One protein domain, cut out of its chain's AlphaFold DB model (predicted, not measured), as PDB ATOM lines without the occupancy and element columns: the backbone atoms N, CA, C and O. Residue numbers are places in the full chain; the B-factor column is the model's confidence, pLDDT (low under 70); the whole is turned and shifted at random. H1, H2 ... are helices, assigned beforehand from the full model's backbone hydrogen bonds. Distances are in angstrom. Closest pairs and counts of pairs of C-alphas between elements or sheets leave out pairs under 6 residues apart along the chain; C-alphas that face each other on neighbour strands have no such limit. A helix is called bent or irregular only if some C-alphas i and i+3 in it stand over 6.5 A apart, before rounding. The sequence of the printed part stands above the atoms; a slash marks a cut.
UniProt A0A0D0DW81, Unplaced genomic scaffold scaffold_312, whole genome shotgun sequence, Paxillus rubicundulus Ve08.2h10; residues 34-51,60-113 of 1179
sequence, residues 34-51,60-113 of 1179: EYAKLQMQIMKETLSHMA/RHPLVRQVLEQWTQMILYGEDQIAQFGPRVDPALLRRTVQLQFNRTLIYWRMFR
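Overview. This is residues 34 to 51 and 60 to 113 of the 1179 residues of an uncharacterized protein of Paxillus rubicundulus Ve08.2h10 (UniProt A0A0D0DW81). The long helix H2 and the helix H3 fold back on each other as a helical hairpin, and H1 crosses the other side of H3, which puts H3 in the middle of three helices. H2 has a kink near its far end, and its residues 83 to 88 stick out beside the tight turn into H3. The printed part has 72 residues with three named helices, in the order H1, H2, H3, and no named strand; the class is all helix. The whole is only just compact, close to loose, with a radius of gyration of the C-alphas of 13.2 A, and its outline is elongated, spanning 39 by 25 by 17 A.

Along the chain. The longest helix, H2, runs from Leu 63 to Arg 88, 34.6 A from first to last C-alpha, with C-alpha 63 at (344.871, 217.074, 225.905). It has a kink of 55 degrees near residue 82 and is irregular, with C-alphas 84 and 87 standing 9.5 A apart. H3 covers residues 91 to 111, 30.1 A long, and ends with C-alpha 111 at (347.177, 227.159, 218.389). H1, residues 34 to 48, is 21.0 A long and begins with C-alpha 34 at (338.041, 248.058, 238.434).

Arrangement. H2 and H3 form a helical hairpin: they touch, with 15 pairs of C-alphas within 8 A. Their closest C-alphas are those of Gly 78 and Thr 97, 5.4 A apart. They run opposite ways at a shallow tilt of 34 degrees, only just short of steep. Residues 83 to 88 of H2 stand free. H3 also touches H1, with its residues 95 to 102 alone; the closest C-alphas are those of Ile 42 and Gln 99, 6.2 A apart. H1 and H3 run the same way at a steep tilt of 54 degrees. H1 and H2 are apart. In H1 and H3 every O i to N i+4 pair is within hydrogen-bond range; in H2 20 of 22 are.

Size, cuts and confidence. The two C-alphas farthest apart are those of Arg 88 and Arg 113, 40.3 A. Residues 52 to 59 are cut out, and C-alphas 51 and 60 stand 17.4 A apart across this cut, which lies in the link from H1 to H2. The link from H2 to H3, two residues, is tight. The mean pLDDT of the printed part is 82.8, and the model's confidence is low, under 70, at residues 60 to 63, of which 63 belongs to H2.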
ATOM      1  N   GLU A  34     337.414 248.899 237.419       75.44
ATOM      2  CA  GLU A  34     338.041 248.058 238.434       75.44
ATOM      3  C   GLU A  34     338.201 246.622 237.924       75.44
ATOM      4  O   GLU A  34     339.264 246.028 238.086       75.44
ATOM      5  N   TYR A  35     337.214 246.107 237.187       79.81
ATOM      6  CA  TYR A  35     337.327 244.827 236.487       79.81
ATOM      7  C   TYR A  35     338.342 244.896 235.337       79.81
ATOM      8  O   TYR A  35     339.127 243.970 235.155       79.81
ATOM      9  N   ALA A  36     338.424 246.022 234.617       73.06
ATOM     10  CA  ALA A  36     339.474 246.234 233.615       73.06
ATOM     11  C   ALA A  36     340.890 246.306 234.237       73.06
ATOM     12  O   ALA A  36     341.849 245.798 233.648       73.06
ATOM     13  N   LYS A  37     341.042 246.876 235.447       83.19
ATOM     14  CA  LYS A  37     342.295 246.787 236.229       83.19
ATOM     15  C   LYS A  37     342.607 245.330 236.591       83.19
ATOM     16  O   LYS A  37     343.730 244.898 236.353       83.19
ATOM     17  N   LEU A  38     341.624 244.579 237.098       85.56
ATOM     18  CA  LEU A  38     341.765 243.163 237.461       85.56
ATOM     19  C   LEU A  38     342.179 242.301 236.255       85.56
ATOM     20  O   LEU A  38     343.124 241.524 236.359       85.56
ATOM     21  N   GLN A  39     341.553 242.497 235.089       84.94
ATOM     22  CA  GLN A  39     341.947 241.853 233.829       84.94
ATOM     23  C   GLN A  39     343.414 242.147 233.467       84.94
ATOM     24  O   GLN A  39     344.157 241.222 233.145       84.94
ATOM     25  N   MET A  40     343.861 243.407 233.557       83.50
ATOM     26  CA  MET A  40     345.265 243.763 233.293       83.50
ATOM     27  C   MET A  40     346.246 243.233 234.348       83.50
ATOM     28  O   MET A  40     347.395 242.957 234.009       83.50
ATOM     29  N   GLN A  41     345.827 243.113 235.609       88.94
ATOM     30  CA  GLN A  41     346.639 242.539 236.682       88.94
ATOM     31  C   GLN A  41     346.842 241.037 236.462       88.94
ATOM     32  O   GLN A  41     347.979 240.590 236.367       88.94
ATOM     33  N   ILE A  42     345.757 240.288 236.265       89.00
ATOM     34  CA  ILE A  42     345.793 238.849 235.966       89.00
ATOM     35  C   ILE A  42     346.636 238.579 234.713       89.00
ATOM     36  O   ILE A  42     347.489 237.695 234.709       89.00
ATOM     37  N   MET A  43     346.460 239.387 233.663       84.69
ATOM     38  CA  MET A  43     347.267 239.329 232.441       84.69
ATOM     39  C   MET A  43     348.768 239.521 232.712       84.69
ATOM     40  O   MET A  43     349.570 238.774 232.158       84.69
ATOM     41  N   LYS A  44     349.162 240.482 233.565       85.12
ATOM     42  CA  LYS A  44     350.566 240.652 233.989       85.12
ATOM     43  C   LYS A  44     351.083 239.414 234.702       85.12
ATOM     44  O   LYS A  44     352.079 238.858 234.265       85.12
ATOM     45  N   GLU A  45     350.390 239.012 235.767       87.50
ATOM     46  CA  GLU A  45     350.774 237.911 236.657       87.50
ATOM     47  C   GLU A  45     350.977 236.619 235.852       87.50
ATOM     48  O   GLU A  45     352.020 235.976 235.949       87.50
ATOM     49  N   THR A  46     350.039 236.306 234.952       82.56
ATOM     50  CA  THR A  46     350.136 235.144 234.053       82.56
ATOM     51  C   THR A  46     351.366 235.205 233.152       82.56
ATOM     52  O   THR A  46     352.064 234.207 233.001       82.56
ATOM     53  N   LEU A  47     351.632 236.362 232.535       82.38
ATOM     54  CA  LEU A  47     352.750 236.522 231.603       82.38
ATOM     55  C   LEU A  47     354.106 236.544 232.323       82.38
ATOM     56  O   LEU A  47     355.077 236.060 231.759       82.38
ATOM     57  N   SER A  48     354.184 237.030 233.566       85.00
ATOM     58  CA  SER A  48     355.408 236.962 234.384       85.00
ATOM     59  C   SER A  48     355.727 235.565 234.928       85.00
ATOM     60  O   SER A  48     356.844 235.339 235.380       85.00
ATOM     61  N   HIS A  49     354.769 234.634 234.896       79.88
ATOM     62  CA  HIS A  49     354.961 233.235 235.297       79.88
ATOM     63  C   HIS A  49     355.039 232.266 234.104       79.88
ATOM     64  O   HIS A  49     355.137 231.058 234.304       79.88
ATOM     65  N   MET A  50     354.988 232.769 232.866       74.69
ATOM     66  CA  MET A  50     355.097 231.960 231.654       74.69
ATOM     67  C   MET A  50     356.521 232.034 231.097       74.69
ATOM     68  O   MET A  50     357.016 233.121 230.812       74.69
ATOM     69  N   ALA A  51     357.160 230.877 230.914       72.56
ATOM     70  CA  ALA A  51     358.424 230.782 230.188       72.56
ATOM     71  C   ALA A  51     358.254 231.215 228.719       72.56
ATOM     72  O   ALA A  51     357.171 231.069 228.139       72.56
ATOM     73  N   ARG A  60     350.042 221.447 220.434       56.91
ATOM     74  CA  ARG A  60     349.300 220.484 219.610       56.91
ATOM     75  C   ARG A  60     349.079 219.149 220.336       56.91
ATOM     76  O   ARG A  60     348.684 218.172 219.708       56.91
ATOM     77  N   HIS A  61     349.315 219.091 221.648       59.97
ATOM     78  CA  HIS A  61     349.017 217.903 222.445       59.97
ATOM     79  C   HIS A  61     347.491 217.681 222.497       59.97
ATOM     80  O   HIS A  61     346.761 218.632 222.792       59.97
ATOM     81  N   PRO A  62     346.962 216.462 222.268       60.59
ATOM     82  CA  PRO A  62     345.513 216.227 222.188       60.59
ATOM     83  C   PRO A  62     344.752 216.613 223.470       60.59
ATOM     84  O   PRO A  62     343.592 217.023 223.398       60.59
ATOM     85  N   LEU A  63     345.421 216.583 224.632       65.06
ATOM     86  CA  LEU A  63     344.871 217.074 225.905       65.06
ATOM     87  C   LEU A  63     344.498 218.566 225.882       65.06
ATOM     88  O   LEU A  63     343.596 218.961 226.614       65.06
ATOM     89  N   VAL A  64     345.125 219.405 225.048       74.00
ATOM     90  CA  VAL A  64     344.831 220.853 225.012       74.00
ATOM     91  C   VAL A  64     343.376 221.108 224.617       74.00
ATOM     92  O   VAL A  64     342.740 222.005 225.165       74.00
ATOM     93  N   ARG A  65     342.787 220.262 223.760       72.75
ATOM     94  CA  ARG A  65     341.351 220.317 223.456       72.75
ATOM     95  C   ARG A  65     340.492 220.040 224.693       72.75
ATOM     96  O   ARG A  65     339.582 220.809 224.984       72.75
ATOM     97  N   GLN A  66     340.808 218.979 225.434       79.62
ATOM     98  CA  GLN A  66     340.103 218.601 226.663       79.62
ATOM     99  C   GLN A  66     340.218 219.695 227.737       79.62
ATOM    100  O   GLN A  66     339.223 220.045 228.369       79.62
ATOM    101  N   VAL A  67     341.402 220.297 227.884       81.38
ATOM    102  CA  VAL A  67     341.655 221.437 228.778       81.38
ATOM    103  C   VAL A  67     340.848 222.668 228.349       81.38
ATOM    104  O   VAL A  67     340.206 223.295 229.187       81.38
ATOM    105  N   LEU A  68     340.792 222.995 227.052       82.56
ATOM    106  CA  LEU A  68     339.970 224.096 226.532       82.56
ATOM    107  C   LEU A  68     338.465 223.858 226.736       82.56
ATOM    108  O   LEU A  68     337.734 224.809 227.025       82.56
ATOM    109  N   GLU A  69     337.989 222.617 226.615       84.00
ATOM    110  CA  GLU A  69     336.594 222.235 226.872       84.00
ATOM    111  C   GLU A  69     336.258 222.332 228.379       84.00
ATOM    112  O   GLU A  69     335.278 222.987 228.743       84.00
ATOM    113  N   GLN A  70     337.124 221.828 229.269       86.88
ATOM    114  CA  GLN A  70     337.012 221.995 230.731       86.88
ATOM    115  C   GLN A  70     337.048 223.470 231.162       86.88
ATOM    116  O   GLN A  70     336.223 223.918 231.960       86.88
ATOM    117  N   TRP A  71     337.976 224.260 230.612       89.69
ATOM    118  CA  TRP A  71     338.050 225.701 230.862       89.69
ATOM    119  C   TRP A  71     336.803 226.417 230.349       89.69
ATOM    120  O   TRP A  71     336.327 227.332 231.007       89.69
ATOM    121  N   THR A  72     336.228 225.991 229.221       88.44
ATOM    122  CA  THR A  72     334.959 226.545 228.721       88.44
ATOM    123  C   THR A  72     333.817 226.303 229.706       88.44
ATOM    124  O   THR A  72     333.067 227.234 229.980       88.44
ATOM    125  N   GLN A  73     333.714 225.104 230.286       90.81
ATOM    126  CA  GLN A  73     332.703 224.792 231.304       90.81
ATOM    127  C   GLN A  73     332.906 225.611 232.589       90.81
ATOM    128  O   GLN A  73     331.955 226.219 233.077       90.81
ATOM    129  N   MET A  74     334.140 225.706 233.099       90.94
ATOM    130  CA  MET A  74     334.448 226.533 234.278       90.94
ATOM    131  C   MET A  74     334.216 228.033 234.041       90.94
ATOM    132  O   MET A  74     333.772 228.724 234.954       90.94
ATOM    133  N   ILE A  75     334.492 228.541 232.835       91.12
ATOM    134  CA  ILE A  75     334.211 229.935 232.462       91.12
ATOM    135  C   ILE A  75     332.702 230.185 232.431       91.12
ATOM    136  O   ILE A  75     332.265 231.171 233.008       91.12
ATOM    137  N   LEU A  76     331.910 229.295 231.822       91.25
ATOM    138  CA  LEU A  76     330.448 229.438 231.773       91.25
ATOM    139  C   LEU A  76     329.819 229.399 233.172       91.25
ATOM    140  O   LEU A  76     328.954 230.217 233.465       91.25
ATOM    141  N   TYR A  77     330.290 228.506 234.050       92.50
ATOM    142  CA  TYR A  77     329.884 228.486 235.458       92.50
ATOM    143  C   TYR A  77     330.251 229.797 236.171       92.50
ATOM    144  O   TYR A  77     329.414 230.398 236.836       92.50
ATOM    145  N   GLY A  78     331.481 230.285 235.996       89.12
ATOM    146  CA  GLY A  78     331.912 231.561 236.565       89.12
ATOM    147  C   GLY A  78     331.092 232.755 236.065       89.12
ATOM    148  O   GLY A  78     330.664 233.582 236.861       89.12
ATOM    149  N   GLU A  79     330.832 232.832 234.759       89.44
ATOM    150  CA  GLU A  79     330.027 233.886 234.125       89.44
ATOM    151  C   GLU A  79     328.567 233.873 234.610       89.44
ATOM    152  O   GLU A  79     328.020 234.941 234.894       89.44
ATOM    153  N   ASP A  80     327.963 232.692 234.781       89.25
ATOM    154  CA  ASP A  80     326.628 232.520 235.370       89.25
ATOM    155  C   ASP A  80     326.580 232.998 236.831       89.25
ATOM    156  O   ASP A  80     325.740 233.823 237.188       89.25
ATOM    157  N   GLN A  81     327.541 232.588 237.661       87.69
ATOM    158  CA  GLN A  81     327.607 233.002 239.066       87.69
ATOM    159  C   GLN A  81     327.885 234.509 239.231       87.69
ATOM    160  O   GLN A  81     327.311 235.153 240.112       87.69
ATOM    161  N   ILE A  82     328.693 235.110 238.351       86.75
ATOM    162  CA  ILE A  82     328.885 236.571 238.288       86.75
ATOM    163  C   ILE A  82     327.570 237.271 237.899       86.75
ATOM    164  O   ILE A  82     327.238 238.307 238.477       86.75
ATOM    165  N   ALA A  83     326.796 236.714 236.962       84.19
ATOM    166  CA  ALA A  83     325.496 237.259 236.574       84.19
ATOM    167  C   ALA A  83     324.421 237.096 237.670       84.19
ATOM    168  O   ALA A  83     323.597 237.994 237.842       84.19
ATOM    169  N   GLN A  84     324.446 235.990 238.421       85.94
ATOM    170  CA  GLN A  84     323.481 235.673 239.478       85.94
ATOM    171  C   GLN A  84     323.712 236.492 240.759       85.94
ATOM    172  O   GLN A  84     322.761 237.041 241.314       85.94
ATOM    173  N   PHE A  85     324.959 236.583 241.236       82.31
ATOM    174  CA  PHE A  85     325.286 237.220 242.522       82.31
ATOM    175  C   PHE A  85     325.743 238.679 242.401       82.31
ATOM    176  O   PHE A  85     325.784 239.404 243.402       82.31
ATOM    177  N   GLY A  86     326.056 239.142 241.189       81.56
ATOM    178  CA  GLY A  86     326.433 240.530 240.947       81.56
ATOM    179  C   GLY A  86     327.648 240.955 241.790       81.56
ATOM    180  O   GLY A  86     328.552 240.149 242.011       81.56
ATOM    181  N   PRO A  87     327.669 242.187 242.340       78.19
ATOM    182  CA  PRO A  87     328.755 242.674 243.202       78.19
ATOM    183  C   PRO A  87     329.026 241.850 244.476       78.19
ATOM    184  O   PRO A  87     329.994 242.139 245.176       78.19
ATOM    185  N   ARG A  88     328.183 240.857 244.804       80.12
ATOM    186  CA  ARG A  88     328.364 239.930 245.935       80.12
ATOM    187  C   ARG A  88     329.017 238.597 245.542       80.12
ATOM    188  O   ARG A  88     329.156 237.735 246.404       80.12
ATOM    189  N   VAL A  89     329.390 238.401 244.274       85.56
ATOM    190  CA  VAL A  89     330.126 237.202 243.838       85.56
ATOM    191  C   VAL A  89     331.489 237.118 244.535       85.56
ATOM    192  O   VAL A  89     332.138 238.140 244.761       85.56
ATOM    193  N   ASP A  90     331.936 235.904 244.854       85.69
ATOM    194  CA  ASP A  90     333.246 235.650 245.461       85.69
ATOM    195  C   ASP A  90     334.403 236.241 244.611       85.69
ATOM    196  O   ASP A  90     334.532 235.896 243.427       85.69
ATOM    197  N   PRO A  91     335.274 237.099 245.187       85.75
ATOM    198  CA  PRO A  91     336.457 237.623 244.507       85.75
ATOM    199  C   PRO A  91     337.411 236.544 243.968       85.75
ATOM    200  O   PRO A  91     338.058 236.765 242.938       85.75
ATOM    201  N   ALA A  92     337.509 235.375 244.614       87.06
ATOM    202  CA  ALA A  92     338.369 234.285 244.155       87.06
ATOM    203  C   ALA A  92     337.784 233.587 242.913       87.06
ATOM    204  O   ALA A  92     338.503 233.407 241.924       87.06
ATOM    205  N   LEU A  93     336.482 233.282 242.901       88.25
ATOM    206  CA  LEU A  93     335.748 232.809 241.723       88.25
ATOM    207  C   LEU A  93     335.838 233.809 240.562       88.25
ATOM    208  O   LEU A  93     336.113 233.408 239.428       88.25
ATOM    209  N   LEU A  94     335.683 235.109 240.832       88.38
ATOM    210  CA  LEU A  94     335.844 236.172 239.836       88.38
ATOM    211  C   LEU A  94     337.258 236.167 239.228       88.38
ATOM    212  O   LEU A  94     337.404 236.089 238.004       88.38
ATOM    213  N   ARG A  95     338.306 236.191 240.068       90.50
ATOM    214  CA  ARG A  95     339.713 236.155 239.627       90.50
ATOM    215  C   ARG A  95     340.018 234.883 238.833       90.50
ATOM    216  O   ARG A  95     340.620 234.971 237.765       90.50
ATOM    217  N   ARG A  96     339.539 233.717 239.284       90.69
ATOM    218  CA  ARG A  96     339.676 232.429 238.578       90.69
ATOM    219  C   ARG A  96     338.970 232.431 237.220       90.69
ATOM    220  O   ARG A  96     339.530 231.929 236.249       90.69
ATOM    221  N   THR A  97     337.780 233.020 237.123       90.50
ATOM    222  CA  THR A  97     337.024 233.109 235.862       90.50
ATOM    223  C   THR A  97     337.777 233.955 234.837       90.50
ATOM    224  O   THR A  97     337.989 233.511 233.708       90.50
ATOM    225  N   VAL A  98     338.278 235.127 235.243       89.31
ATOM    226  CA  VAL A  98     339.075 236.009 234.374       89.31
ATOM    227  C   VAL A  98     340.420 235.374 233.988       89.31
ATOM    228  O   VAL A  98     340.822 235.451 232.827       89.31
ATOM    229  N   GLN A  99     341.080 234.676 234.916       90.25
ATOM    230  CA  GLN A  99     342.297 233.898 234.650       90.25
ATOM    231  C   GLN A  99     342.070 232.838 233.562       90.25
ATOM    232  O   GLN A  99     342.841 232.750 232.607       90.25
ATOM    233  N   LEU A 100     340.986 232.062 233.661       88.94
ATOM    234  CA  LEU A 100     340.634 231.051 232.662       88.94
ATOM    235  C   LEU A 100     340.238 231.686 231.320       88.94
ATOM    236  O   LEU A 100     340.650 231.195 230.268       88.94
ATOM    237  N   GLN A 101     339.497 232.801 231.330       88.44
ATOM    238  CA  GLN A 101     339.181 233.571 230.121       88.44
ATOM    239  C   GLN A 101     340.450 234.048 229.397       88.44
ATOM    240  O   GLN A 101     340.497 233.961 228.164       88.44
ATOM    241  N   PHE A 102     341.467 234.522 230.128       88.12
ATOM    242  CA  PHE A 102     342.760 234.914 229.562       88.12
ATOM    243  C   PHE A 102     343.522 233.700 229.019       88.12
ATOM    244  O   PHE A 102     343.815 233.671 227.823       88.12
ATOM    245  N   ASN A 103     343.737 232.659 229.831       85.81
ATOM    246  CA  ASN A 103     344.495 231.463 229.438       85.81
ATOM    247  C   ASN A 103     343.895 230.782 228.198       85.81
ATOM    248  O   ASN A 103     344.614 230.467 227.251       85.81
ATOM    249  N   ARG A 104     342.563 230.628 228.151       85.62
ATOM    250  CA  ARG A 104     341.838 230.094 226.984       85.62
ATOM    251  C   ARG A 104     342.068 230.931 225.724       85.62
ATOM    252  O   ARG A 104     342.127 230.384 224.628       85.62
ATOM    253  N   THR A 105     342.175 232.251 225.869       83.62
ATOM    254  CA  THR A 105     342.435 233.168 224.747       83.62
ATOM    255  C   THR A 105     343.892 233.071 224.292       83.62
ATOM    256  O   THR A 105     344.146 233.028 223.093       83.62
ATOM    257  N   LEU A 106     344.840 232.970 225.228       81.62
ATOM    258  CA  LEU A 106     346.269 232.830 224.946       81.62
ATOM    259  C   LEU A 106     346.590 231.513 224.218       81.62
ATOM    260  O   LEU A 106     347.224 231.549 223.166       81.62
ATOM    261  N   ILE A 107     346.079 230.377 224.711       78.44
ATOM    262  CA  ILE A 107     346.225 229.075 224.035       78.44
ATOM    263  C   ILE A 107     345.564 229.099 222.653       78.44
ATOM    264  O   ILE A 107     346.172 228.651 221.688       78.44
ATOM    265  N   TYR A 108     344.363 229.678 222.509       79.06
ATOM    266  CA  TYR A 108     343.723 229.798 221.193       79.06
ATOM    267  C   TYR A 108     344.626 230.513 220.172       79.06
ATOM    268  O   TYR A 108     344.728 230.061 219.034       79.06
ATOM    269  N   TRP A 109     345.327 231.581 220.568       76.19
ATOM    270  CA  TRP A 109     346.260 232.285 219.678       76.19
ATOM    271  C   TRP A 109     347.597 231.555 219.465       76.19
ATOM    272  O   TRP A 109     348.140 231.668 218.369       76.19
ATOM    273  N   ARG A 110     348.094 230.766 220.431       74.62
ATOM    274  CA  ARG A 110     349.248 229.857 220.234       74.62
ATOM    275  C   ARG A 110     348.913 228.691 219.286       74.62
ATOM    276  O   ARG A 110     349.753 228.287 218.487       74.62
ATOM    277  N   MET A 111     347.673 228.192 219.312       74.31
ATOM    278  CA  MET A 111     347.177 227.159 218.389       74.31
ATOM    279  C   MET A 111     346.782 227.705 217.006       74.31
ATOM    280  O   MET A 111     346.798 226.956 216.024       74.31
ATOM    281  N   PHE A 112     346.383 228.979 216.903       79.75
ATOM    282  CA  PHE A 112     345.905 229.555 215.648       79.75
ATOM    283  C   PHE A 112     347.042 229.675 214.629       79.75
ATOM    284  O   PHE A 112     347.985 230.449 214.796       79.75
ATOM    285  N   ARG A 113     346.925 228.928 213.526       77.06
ATOM    286  CA  ARG A 113     347.955 228.795 212.488       77.06
ATOM    287  C   ARG A 113     348.038 230.025 211.568       77.06
ATOM    288  O   ARG A 113     347.882 229.920 210.356       77.06
TER     289      ARG A 113